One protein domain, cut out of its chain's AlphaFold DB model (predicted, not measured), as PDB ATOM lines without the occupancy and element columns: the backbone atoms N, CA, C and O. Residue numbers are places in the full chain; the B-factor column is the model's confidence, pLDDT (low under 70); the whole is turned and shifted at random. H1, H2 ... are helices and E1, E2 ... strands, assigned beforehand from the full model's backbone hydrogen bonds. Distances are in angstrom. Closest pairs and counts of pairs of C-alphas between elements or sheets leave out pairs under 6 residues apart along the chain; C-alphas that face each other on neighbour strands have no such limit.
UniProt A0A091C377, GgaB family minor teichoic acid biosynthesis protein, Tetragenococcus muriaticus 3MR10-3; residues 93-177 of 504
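What this domain is: This is residues 93 to 177 of the 504 residues of the protein "GgaB family minor teichoic acid biosynthesis protein" of Tetragenococcus muriaticus 3MR10-3 (UniProt A0A091C377). Eight strands make an incompletely closed barrel: the strongly twisted sheet E1-E6-E7-E8-E5 is one wall and the smaller sheet E2-E3-E4 the other, with the short helix H1 at one end and residues 136 to 146 passing across the other. The printed part has 85 residues with eight named strands and one named helix, in the order E1 E2 E3 E4 H1 E5 E6 E7 E8; the class is mostly strand and both sheets are antiparallel. It is compact, with a radius of gyration of the C-alphas of 12.4 A and spans of 35 by 29 by 19 A.

How they stand to each other: Start at E1, residues 93 to 95; N 94 is 2.8 A from O 150 of its neighbour E6, residues 147 to 153. Next come E2, 100 to 104, E3, 109 to 113, and E4, 119 to 121, a meander, each strand the antiparallel neighbour of the one before; look at N 103 and O 110, 3.0 A, and N 111 and O 120, 2.8 A. H1, residues 124 to 127, too short for any O i to N i+4 pair, only grazes the larger sheet with residues 125 to 127. E5, 130 to 135, begins a Greek key, its first strand the neighbour of its fourth: E6, E7, 156 to 163, and E8, 168 to 177, are a meander, and E8 returns beside E5. Check N 151 and O 158, 2.8 A, N 159 and O 172, 2.9 A, and N 171 and O 132, 2.9 A. Between the sheets, the closest C-alphas of E4 and E5, Leu 120 and Phe 134, are 7.1 A apart; E1 and E2 are apart.

Where its parts are: Find C-alpha 93 at (148.849, 190.042, 90.907), where E1 begins. E7 runs 20.5 A and bends by 53 degrees at residue 160. E8 runs 28.7 A to C-alpha 177 at (159.438, 202.158, 103.511).

The domain as a whole: The farthest C-alphas, Tyr 115 and Asn 177, are 36.6 A apart. The printed part has no cut; the E5 to E6 link is long. No printed residue is under 70 in pLDDT.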
ATOM      1  N   ILE A  93     148.942 191.459  90.535       96.06
ATOM      2  CA  ILE A  93     148.849 190.042  90.907       96.06
ATOM      3  C   ILE A  93     149.659 189.203  89.914       96.06
ATOM      4  O   ILE A  93     149.322 189.107  88.737       96.06
ATOM      5  N   GLU A  94     150.740 188.596  90.392       96.06
ATOM      6  CA  GLU A  94     151.579 187.658  89.646       96.06
ATOM      7  C   GLU A  94     151.264 186.229  90.107       96.06
ATOM      8  O   GLU A  94     151.301 185.934  91.306       96.06
ATOM      9  N   LYS A  95     150.955 185.339  89.157       95.38
ATOM     10  CA  LYS A  95     150.634 183.930  89.412       95.38
ATOM     11  C   LYS A  95     151.801 183.038  89.001       95.38
ATOM     12  O   LYS A  95     152.262 183.112  87.866       95.38
ATOM     13  N   PHE A  96     152.240 182.176  89.915       93.94
ATOM     14  CA  PHE A  96     153.367 181.260  89.700       93.94
ATOM     15  C   PHE A  96     152.944 179.802  89.522       93.94
ATOM     16  O   PHE A  96     153.738 178.992  89.058       93.94
ATOM     17  N   HIS A  97     151.704 179.452  89.877       94.44
ATOM     18  CA  HIS A  97     151.209 178.082  89.764       94.44
ATOM     19  C   HIS A  97     149.696 178.019  89.546       94.44
ATOM     20  O   HIS A  97     148.962 178.864  90.053       94.44
ATOM     21  N   GLY A  98     149.222 176.993  88.830       92.19
ATOM     22  CA  GLY A  98     147.826 176.821  88.409       92.19
ATOM     23  C   GLY A  98     146.799 176.692  89.539       92.19
ATOM     24  O   GLY A  98     145.671 177.149  89.350       92.19
ATOM     25  N   ARG A  99     147.215 176.160  90.699       93.94
ATOM     26  CA  ARG A  99     146.365 175.789  91.851       93.94
ATOM     27  C   ARG A  99     145.410 176.877  92.344       93.94
ATOM     28  O   ARG A  99     144.308 176.568  92.764       93.94
ATOM     29  N   PHE A 100     145.814 178.145  92.312       95.88
ATOM     30  CA  PHE A 100     144.958 179.231  92.795       95.88
ATOM     31  C   PHE A 100     144.415 180.049  91.631       95.88
ATOM     32  O   PHE A 100     145.177 180.627  90.850       95.88
ATOM     33  N   LYS A 101     143.091 180.099  91.487       96.38
ATOM     34  CA  LYS A 101     142.407 181.020  90.569       96.38
ATOM     35  C   LYS A 101     142.133 182.334  91.292       96.38
ATOM     36  O   LYS A 101     141.892 182.328  92.492       96.38
ATOM     37  N   VAL A 102     142.200 183.440  90.559       96.75
ATOM     38  CA  VAL A 102     141.926 184.781  91.078       96.75
ATOM     39  C   VAL A 102     140.839 185.378  90.202       96.75
ATOM     40  O   VAL A 102     141.062 185.546  89.004       96.75
ATOM     41  N   ASN A 103     139.677 185.658  90.784       96.00
ATOM     42  CA  ASN A 103     138.546 186.257  90.079       96.00
ATOM     43  C   ASN A 103     138.198 187.600  90.719       96.00
ATOM     44  O   ASN A 103     138.327 187.754  91.929       96.00
ATOM     45  N   ILE A 104     137.767 188.561  89.911       95.44
ATOM     46  CA  ILE A 104     137.329 189.880  90.384       95.44
ATOM     47  C   ILE A 104     135.946 189.743  91.045       95.44
ATOM     48  O   ILE A 104     135.082 189.042  90.522       95.44
ATOM     49  N   THR A 105     135.752 190.403  92.186       94.56
ATOM     50  CA  THR A 105     134.451 190.631  92.841       94.56
ATOM     51  C   THR A 105     134.035 192.092  92.646       94.56
ATOM     52  O   THR A 105     134.737 192.841  91.968       94.56
ATOM     53  N   GLN A 106     132.911 192.524  93.225       92.81
ATOM     54  CA  GLN A 106     132.465 193.921  93.140       92.81
ATOM     55  C   GLN A 106     133.544 194.901  93.631       92.81
ATOM     56  O   GLN A 106     133.870 195.854  92.926       92.81
ATOM     57  N   TYR A 107     134.151 194.625  94.787       94.75
ATOM     58  CA  TYR A 107     135.132 195.511  95.423       94.75
ATOM     59  C   TYR A 107     136.565 194.972  95.386       94.75
ATOM     60  O   TYR A 107     137.520 195.731  95.529       94.75
ATOM     61  N   SER A 108     136.751 193.667  95.187       95.69
ATOM     62  CA  SER A 108     138.020 192.998  95.469       95.69
ATOM     63  C   SER A 108     138.332 191.869  94.478       95.69
ATOM     64  O   SER A 108     137.868 191.859  93.336       95.69
ATOM     65  N   TYR A 109     139.175 190.931  94.897       96.38
ATOM     66  CA  TYR A 109     139.430 189.667  94.235       96.38
ATOM     67  C   TYR A 109     139.150 188.517  95.199       96.38
ATOM     68  O   TYR A 109     139.539 188.574  96.365       96.38
ATOM     69  N   VAL A 110     138.577 187.430  94.691       97.00
ATOM     70  CA  VAL A 110     138.487 186.155  95.400       97.00
ATOM     71  C   VAL A 110     139.556 185.200  94.877       97.00
ATOM     72  O   VAL A 110     139.720 185.015  93.667       97.00
ATOM     73  N   ILE A 111     140.308 184.601  95.795       97.31
ATOM     74  CA  ILE A 111     141.256 183.528  95.516       97.31
ATOM     75  C   ILE A 111     140.549 182.204  95.778       97.31
ATOM     76  O   ILE A 111     140.090 181.977  96.890       97.31
ATOM     77  N   THR A 112     140.510 181.314  94.789       97.06
ATOM     78  CA  THR A 112     139.921 179.972  94.910       97.06
ATOM     79  C   THR A 112     140.999 178.909  94.747       97.06
ATOM     80  O   THR A 112     141.713 178.909  93.739       97.06
ATOM     81  N   ASP A 113     141.108 177.987  95.705       94.56
ATOM     82  CA  ASP A 113     141.911 176.771  95.549       94.56
ATOM     83  C   ASP A 113     141.191 175.790  94.629       94.56
ATOM     84  O   ASP A 113     140.080 175.353  94.913       94.56
ATOM     85  N   THR A 114     141.821 175.415  93.521       92.75
ATOM     86  CA  THR A 114     141.206 174.521  92.536       92.75
ATOM     87  C   THR A 114     141.079 173.082  93.019       92.75
ATOM     88  O   THR A 114     140.445 172.291  92.335       92.75
ATOM     89  N   TYR A 115     141.728 172.716  94.129       89.88
ATOM     90  CA  TYR A 115     141.707 171.341  94.642       89.88
ATOM     91  C   TYR A 115     140.660 171.140  95.736       89.88
ATOM     92  O   TYR A 115     140.070 170.071  95.823       89.88
ATOM     93  N   THR A 116     140.449 172.155  96.575       90.31
ATOM     94  CA  THR A 116     139.543 172.081  97.733       90.31
ATOM     95  C   THR A 116     138.303 172.958  97.590       90.31
ATOM     96  O   THR A 116     137.435 172.908  98.455       90.31
ATOM     97  N   GLU A 117     138.246 173.796  96.549       92.75
ATOM     98  CA  GLU A 117     137.216 174.819  96.316       92.75
ATOM     99  C   GLU A 117     137.111 175.884  97.420       92.75
ATOM    100  O   GLU A 117     136.261 176.771  97.351       92.75
ATOM    101  N   GLN A 118     138.014 175.867  98.406       95.19
ATOM    102  CA  GLN A 118     138.081 176.900  99.432       95.19
ATOM    103  C   GLN A 118     138.400 178.255  98.806       95.19
ATOM    104  O   GLN A 118     139.240 178.371  97.906       95.19
ATOM    105  N   THR A 119     137.744 179.292  99.321       96.31
ATOM    106  CA  THR A 119     137.868 180.662  98.833       96.31
ATOM    107  C   THR A 119     138.383 181.610  99.909       96.31
ATOM    108  O   THR A 119     138.152 181.427 101.104       96.31
ATOM    109  N   LEU A 120     139.094 182.644  99.469       95.81
ATOM    110  CA  LEU A 120     139.542 183.759 100.291       95.81
ATOM    111  C   LEU A 120     139.348 185.054  99.513       95.81
ATOM    112  O   LEU A 120     140.027 185.276  98.511       95.81
ATOM    113  N   GLU A 121     138.457 185.917  99.986       95.31
ATOM    114  CA  GLU A 121     138.372 187.278  99.470       95.31
ATOM    115  C   GLU A 121     139.521 188.124 100.020       95.31
ATOM    116  O   GLU A 121     139.866 188.075 101.207       95.31
ATOM    117  N   LEU A 122     140.165 188.866  99.125       95.12
ATOM    118  CA  LEU A 122     141.224 189.789  99.481       95.12
ATOM    119  C   LEU A 122     140.634 191.002 100.204       95.12
ATOM    120  O   LEU A 122     139.594 191.526  99.825       95.12
ATOM    121  N   GLY A 123     141.313 191.470 101.246       92.00
ATOM    122  CA  GLY A 123     140.836 192.588 102.055       92.00
ATOM    123  C   GLY A 123     141.975 193.396 102.658       92.00
ATOM    124  O   GLY A 123     143.124 193.330 102.209       92.00
ATOM    125  N   SER A 124     141.667 194.157 103.709       92.75
ATOM    126  CA  SER A 124     142.616 195.051 104.391       92.75
ATOM    127  C   SER A 124     143.873 194.349 104.924       92.75
ATOM    128  O   SER A 124     144.931 194.973 105.022       92.75
ATOM    129  N   ASP A 125     143.806 193.039 105.179       90.38
ATOM    130  CA  ASP A 125     144.934 192.215 105.629       90.38
ATOM    131  C   ASP A 125     146.139 192.225 104.675       90.38
ATOM    132  O   ASP A 125     147.277 192.061 105.120       90.38
ATOM    133  N   LEU A 126     145.926 192.483 103.378       93.19
ATOM    134  CA  LEU A 126     147.009 192.664 102.400       93.19
ATOM    135  C   LEU A 126     147.946 193.825 102.744       93.19
ATOM    136  O   LEU A 126     149.075 193.891 102.259       93.19
ATOM    137  N   PHE A 127     147.477 194.748 103.577       93.81
ATOM    138  CA  PHE A 127     148.199 195.943 103.982       93.81
ATOM    139  C   PHE A 127     148.619 195.888 105.453       93.81
ATOM    140  O   PHE A 127     149.175 196.855 105.983       93.81
ATOM    141  N   LEU A 128     148.386 194.762 106.132       90.56
ATOM    142  CA  LEU A 128     148.819 194.514 107.501       90.56
ATOM    143  C   LEU A 128     150.019 193.570 107.483       90.56
ATOM    144  O   LEU A 128     149.978 192.492 106.899       90.56
ATOM    145  N   LYS A 129     151.118 193.972 108.129       88.00
ATOM    146  CA  LYS A 129     152.306 193.115 108.251       88.00
ATOM    147  C   LYS A 129     151.940 191.813 108.968       88.00
ATOM    148  O   LYS A 129     151.240 191.834 109.979       88.00
ATOM    149  N   GLY A 130     152.520 190.704 108.525       86.88
ATOM    150  CA  GLY A 130     152.399 189.431 109.226       86.88
ATOM    151  C   GLY A 130     151.909 188.307 108.336       86.88
ATOM    152  O   GLY A 130     152.153 188.298 107.133       86.88
ATOM    153  N   ARG A 131     151.296 187.310 108.973       90.62
ATOM    154  CA  ARG A 131     150.898 186.054 108.350       90.62
ATOM    155  C   ARG A 131     149.442 185.750 108.667       90.62
ATOM    156  O   ARG A 131     149.120 185.600 109.844       90.62
ATOM    157  N   LYS A 132     148.627 185.536 107.638       92.88
ATOM    158  CA  LYS A 132     147.239 185.082 107.758       92.88
ATOM    159  C   LYS A 132     147.094 183.697 107.112       92.88
ATOM    160  O   LYS A 132     147.286 183.594 105.900       92.88
ATOM    161  N   PRO A 133     146.844 182.627 107.890       93.25
ATOM    162  CA  PRO A 133     146.540 181.315 107.324       93.25
ATOM    163  C   PRO A 133     145.291 181.372 106.439       93.25
ATOM    164  O   PRO A 133     144.370 182.136 106.724       93.25
ATOM    165  N   PHE A 134     145.278 180.557 105.391       93.50
ATOM    166  CA  PHE A 134     144.147 180.370 104.490       93.50
ATOM    167  C   PHE A 134     143.691 178.908 104.525       93.50
ATOM    168  O   PHE A 134     142.637 178.623 105.080       93.50
ATOM    169  N   ILE A 135     144.513 177.983 104.021       93.19
ATOM    170  CA  ILE A 135     144.185 176.549 103.973       93.19
ATOM    171  C   ILE A 135     145.072 175.820 104.963       93.19
ATOM    172  O   ILE A 135     146.290 175.811 104.795       93.19
ATOM    173  N   LEU A 136     144.463 175.228 105.986       92.50
ATOM    174  CA  LEU A 136     145.148 174.503 107.056       92.50
ATOM    175  C   LEU A 136     145.238 173.008 106.746       92.50
ATOM    176  O   LEU A 136     144.374 172.469 106.061       92.50
ATOM    177  N   ASN A 137     146.248 172.340 107.312       88.88
ATOM    178  CA  ASN A 137     146.483 170.899 107.156       88.88
ATOM    179  C   ASN A 137     146.517 170.456 105.683       88.88
ATOM    180  O   ASN A 137     146.036 169.382 105.331       88.88
ATOM    181  N   ALA A 138     147.053 171.315 104.822       86.38
ATOM    182  CA  ALA A 138     147.219 171.037 103.412       86.38
ATOM    183  C   ALA A 138     148.588 170.411 103.162       86.38
ATOM    184  O   ALA A 138     149.567 170.744 103.829       86.38
ATOM    185  N   GLU A 139     148.660 169.571 102.138       83.50
ATOM    186  CA  GLU A 139     149.927 169.119 101.584       83.50
ATOM    187  C   GLU A 139     150.244 169.888 100.300       83.50
ATOM    188  O   GLU A 139     149.359 170.337  99.554       83.50
ATOM    189  N   ASN A 140     151.539 170.074 100.073       85.62
ATOM    190  CA  ASN A 140     152.068 170.624  98.839       85.62
ATOM    191  C   ASN A 140     152.618 169.479  98.006       85.62
ATOM    192  O   ASN A 140     153.357 168.643  98.532       85.62
ATOM    193  N   THR A 141     152.277 169.444  96.724       84.50
ATOM    194  CA  THR A 141     152.733 168.365  95.850       84.50
ATOM    195  C   THR A 141     154.245 168.451  95.683       84.50
ATOM    196  O   THR A 141     154.835 169.535  95.655       84.50
ATOM    197  N   ILE A 142     154.900 167.298  95.567       82.00
ATOM    198  CA  ILE A 142     156.332 167.249  95.271       82.00
ATOM    199  C   ILE A 142     156.576 167.945  93.925       82.00
ATOM    200  O   ILE A 142     155.997 167.560  92.914       82.00
ATOM    201  N   GLY A 143     157.449 168.956  93.922       83.00
ATOM    202  CA  GLY A 143     157.776 169.754  92.734       83.00
ATOM    203  C   GLY A 143     157.000 171.070  92.613       83.00
ATOM    204  O   GLY A 143     157.432 171.938  91.853       83.00
ATOM    205  N   ASP A 144     155.932 171.267  93.393       87.00
ATOM    206  CA  ASP A 144     155.197 172.533  93.419       87.00
ATOM    207  C   ASP A 144     156.056 173.660  94.022       87.00
ATOM    208  O   ASP A 144     156.862 173.425  94.936       87.00
ATOM    209  N   PRO A 145     155.885 174.915  93.565       89.50
ATOM    210  CA  PRO A 145     156.620 176.033  94.131       89.50
ATOM    211  C   PRO A 145     156.199 176.288  95.581       89.50
ATOM    212  O   PRO A 145     155.111 175.937  96.024       89.50
ATOM    213  N   VAL A 146     157.063 176.971  96.331       89.62
ATOM    214  CA  VAL A 146     156.721 177.447  97.682       89.62
ATOM    215  C   VAL A 146     155.772 178.648  97.609       89.62
ATOM    216  O   VAL A 146     154.937 178.834  98.489       89.62
ATOM    217  N   ILE A 147     155.875 179.452  96.549       93.75
ATOM    218  CA  ILE A 147     155.112 180.688  96.354       93.75
ATOM    219  C   ILE A 147     154.201 180.522  95.157       93.75
ATOM    220  O   ILE A 147     154.647 180.171  94.067       93.75
ATOM    221  N   TYR A 148     152.930 180.820  95.372       95.50
ATOM    222  CA  TYR A 148     151.875 180.595  94.399       95.50
ATOM    223  C   TYR A 148     151.361 181.889  93.787       95.50
ATOM    224  O   TYR A 148     151.123 181.941  92.579       95.50
ATOM    225  N   LEU A 149     151.224 182.934  94.606       96.69
ATOM    226  CA  LEU A 149     150.832 184.270  94.172       96.69
ATOM    227  C   LEU A 149     151.735 185.315  94.823       96.69
ATOM    228  O   LEU A 149     152.130 185.171  95.981       96.69
ATOM    229  N   LYS A 150     151.987 186.399  94.094       96.81
ATOM    230  CA  LYS A 150     152.531 187.648  94.629       96.81
ATOM    231  C   LYS A 150     151.574 188.778  94.283       96.81
ATOM    232  O   LYS A 150     151.299 189.022  93.114       96.81
ATOM    233  N   ILE A 151     151.083 189.453  95.308       96.75
ATOM    234  CA  ILE A 151     150.134 190.559  95.228       96.75
ATOM    235  C   ILE A 151     150.871 191.799  95.720       96.75
ATOM    236  O   ILE A 151     151.346 191.815  96.854       96.75
ATOM    237  N   ALA A 152     151.008 192.819  94.882       95.38
ATOM    238  CA  ALA A 152     151.743 194.030  95.223       95.38
ATOM    239  C   ALA A 152     150.905 195.293  95.017       95.38
ATOM    240  O   ALA A 152     150.162 195.403  94.041       95.38
ATOM    241  N   TYR A 153     151.081 196.258  95.914       94.44
ATOM    242  CA  TYR A 153     150.558 197.615  95.801       94.44
ATOM    243  C   TYR A 153     151.559 198.585  96.419       94.44
ATOM    244  O   TYR A 153     151.776 198.550  97.628       94.44
ATOM    245  N   GLU A 154     152.175 199.433  95.597       92.12
ATOM    246  CA  GLU A 154     153.199 200.392  96.030       92.12
ATOM    247  C   GLU A 154     154.288 199.729  96.905       92.12
ATOM    248  O   GLU A 154     155.061 198.902  96.418       92.12
ATOM    249  N   ASN A 155     154.344 200.049  98.200       91.38
ATOM    250  CA  ASN A 155     155.288 199.499  99.176       91.38
ATOM    251  C   ASN A 155     154.855 198.174  99.835       91.38
ATOM    252  O   ASN A 155     155.620 197.622 100.633       91.38
ATOM    253  N   TYR A 156     153.658 197.672  99.539       94.62
ATOM    254  CA  TYR A 156     153.098 196.443 100.100       94.62
ATOM    255  C   TYR A 156     153.303 195.270  99.150       94.62
ATOM    256  O   TYR A 156     152.914 195.331  97.984       94.62
ATOM    257  N   ILE A 157     153.881 194.180  99.654       96.00
ATOM    258  CA  ILE A 157     154.060 192.932  98.909       96.00
ATOM    259  C   ILE A 157     153.541 191.779  99.760       96.00
ATOM    260  O   ILE A 157     154.089 191.489 100.824       96.00
ATOM    261  N   THR A 158     152.511 191.101  99.270       96.44
ATOM    262  CA  THR A 158     151.901 189.937  99.908       96.44
ATOM    263  C   THR A 158     152.127 188.688  99.072       96.44
ATOM    264  O   THR A 158     151.827 188.660  97.881       96.44
ATOM    265  N   PHE A 159     152.628 187.632  99.701       96.25
ATOM    266  CA  PHE A 159     152.797 186.321  99.082       96.25
ATOM    267  C   PHE A 159     151.719 185.365  99.565       96.25
ATOM    268  O   PHE A 159     151.524 185.256 100.772       96.25
ATOM    269  N   LEU A 160     151.075 184.634  98.655       95.94
ATOM    270  CA  LEU A 160     150.404 183.387  99.015       95.94
ATOM    271  C   LEU A 160     151.430 182.265  98.897       95.94
ATOM    272  O   LEU A 160     151.861 181.932  97.790       95.94
ATOM    273  N   GLU A 161     151.839 181.705 100.032       93.81
ATOM    274  CA  GLU A 161     152.890 180.690 100.081       93.81
ATOM    275  C   GLU A 161     152.530 179.503 100.976       93.81
ATOM    276  O   GLU A 161     151.823 179.644 101.979       93.81
ATOM    277  N   TYR A 162     153.061 178.336 100.615       93.06
ATOM    278  CA  TYR A 162     152.992 177.128 101.423       93.06
ATOM    279  C   TYR A 162     154.109 177.114 102.469       93.06
ATOM    280  O   TYR A 162     155.253 177.469 102.188       93.06
ATOM    281  N   THR A 163     153.802 176.703 103.700       89.38
ATOM    282  CA  THR A 163     154.799 176.569 104.771       89.38
ATOM    283  C   THR A 163     154.874 175.124 105.271       89.38
ATOM    284  O   THR A 163     154.052 174.722 106.084       89.38
ATOM    285  N   ASN A 164     155.923 174.375 104.892       87.12
ATOM    286  CA  ASN A 164     156.091 172.959 105.274       87.12
ATOM    287  C   ASN A 164     155.980 172.703 106.785       87.12
ATOM    288  O   ASN A 164     155.365 171.733 107.198       87.12
ATOM    289  N   SER A 165     156.566 173.561 107.627       88.31
ATOM    290  CA  SER A 165     156.559 173.362 109.086       88.31
ATOM    291  C   SER A 165     155.196 173.583 109.746       88.31
ATOM    292  O   SER A 165     155.036 173.273 110.923       88.31
ATOM    293  N   LYS A 166     154.247 174.170 109.018       90.19
ATOM    294  CA  LYS A 166     152.891 174.470 109.485       90.19
ATOM    295  C   LYS A 166     151.813 173.753 108.666       90.19
ATOM    296  O   LYS A 166     150.646 173.855 109.026       90.19
ATOM    297  N   SER A 167     152.214 173.055 107.602       92.25
ATOM    298  CA  SER A 167     151.348 172.336 106.666       92.25
ATOM    299  C   SER A 167     150.143 173.163 106.217       92.25
ATOM    300  O   SER A 167     148.998 172.735 106.326       92.25
ATOM    301  N   ASP A 168     150.379 174.402 105.789       94.25
ATOM    302  CA  ASP A 168     149.312 175.331 105.426       94.25
ATOM    303  C   ASP A 168     149.738 176.341 104.349       94.25
ATOM    304  O   ASP A 168     150.917 176.664 104.157       94.25
ATOM    305  N   PHE A 169     148.730 176.865 103.656       94.56
ATOM    306  CA  PHE A 169     148.841 178.016 102.767       94.56
ATOM    307  C   PHE A 169     148.510 179.280 103.542       94.56
ATOM    308  O   PHE A 169     147.508 179.331 104.253       94.56
ATOM    309  N   ALA A 170     149.336 180.315 103.409       94.56
ATOM    310  CA  ALA A 170     149.122 181.569 104.115       94.56
ATOM    311  C   ALA A 170     149.516 182.780 103.274       94.56
ATOM    312  O   ALA A 170     150.499 182.740 102.533       94.56
ATOM    313  N   LEU A 171     148.787 183.877 103.477       95.06
ATOM    314  CA  LEU A 171     149.205 185.199 103.038       95.06
ATOM    315  C   LEU A 171     150.301 185.718 103.972       95.06
ATOM    316  O   LEU A 171     150.143 185.681 105.197       95.06
ATOM    317  N   LYS A 172     151.413 186.194 103.409       94.56
ATOM    318  CA  LYS A 172     152.508 186.843 104.138       94.56
ATOM    319  C   LYS A 172     152.830 188.200 103.538       94.56
ATOM    320  O   LYS A 172     153.336 188.270 102.421       94.56
ATOM    321  N   THR A 173     152.597 189.247 104.315       94.50
ATOM    322  CA  THR A 173     152.761 190.640 103.890       94.50
ATOM    323  C   THR A 173     154.079 191.217 104.396       94.50
ATOM    324  O   THR A 173     154.396 191.136 105.589       94.50
ATOM    325  N   VAL A 174     154.825 191.849 103.490       93.38
ATOM    326  CA  VAL A 174     156.046 192.615 103.748       93.38
ATOM    327  C   VAL A 174     155.848 194.049 103.262       93.38
ATOM    328  O   VAL A 174     155.311 194.277 102.182       93.38
ATOM    329  N   ILE A 175     156.296 195.017 104.062       92.81
ATOM    330  CA  ILE A 175     156.169 196.453 103.783       92.81
ATOM    331  C   ILE A 175     157.567 197.058 103.606       92.81
ATOM    332  O   ILE A 175     158.446 196.779 104.423       92.81
ATOM    333  N   ILE A 176     157.783 197.883 102.577       92.12
ATOM    334  CA  ILE A 176     159.071 198.546 102.297       92.12
ATOM    335  C   ILE A 176     158.934 200.068 102.348       92.12
ATOM    336  O   ILE A 176     158.440 200.686 101.413       92.12
ATOM    337  N   ASN A 177     159.489 200.705 103.375       89.62
ATOM    338  CA  ASN A 177     159.438 202.158 103.511       89.62
ATOM    339  C   ASN A 177     160.829 202.767 103.349       89.62
ATOM    340  O   ASN A 177     161.690 202.620 104.215       89.62
TER     341      ASN A 177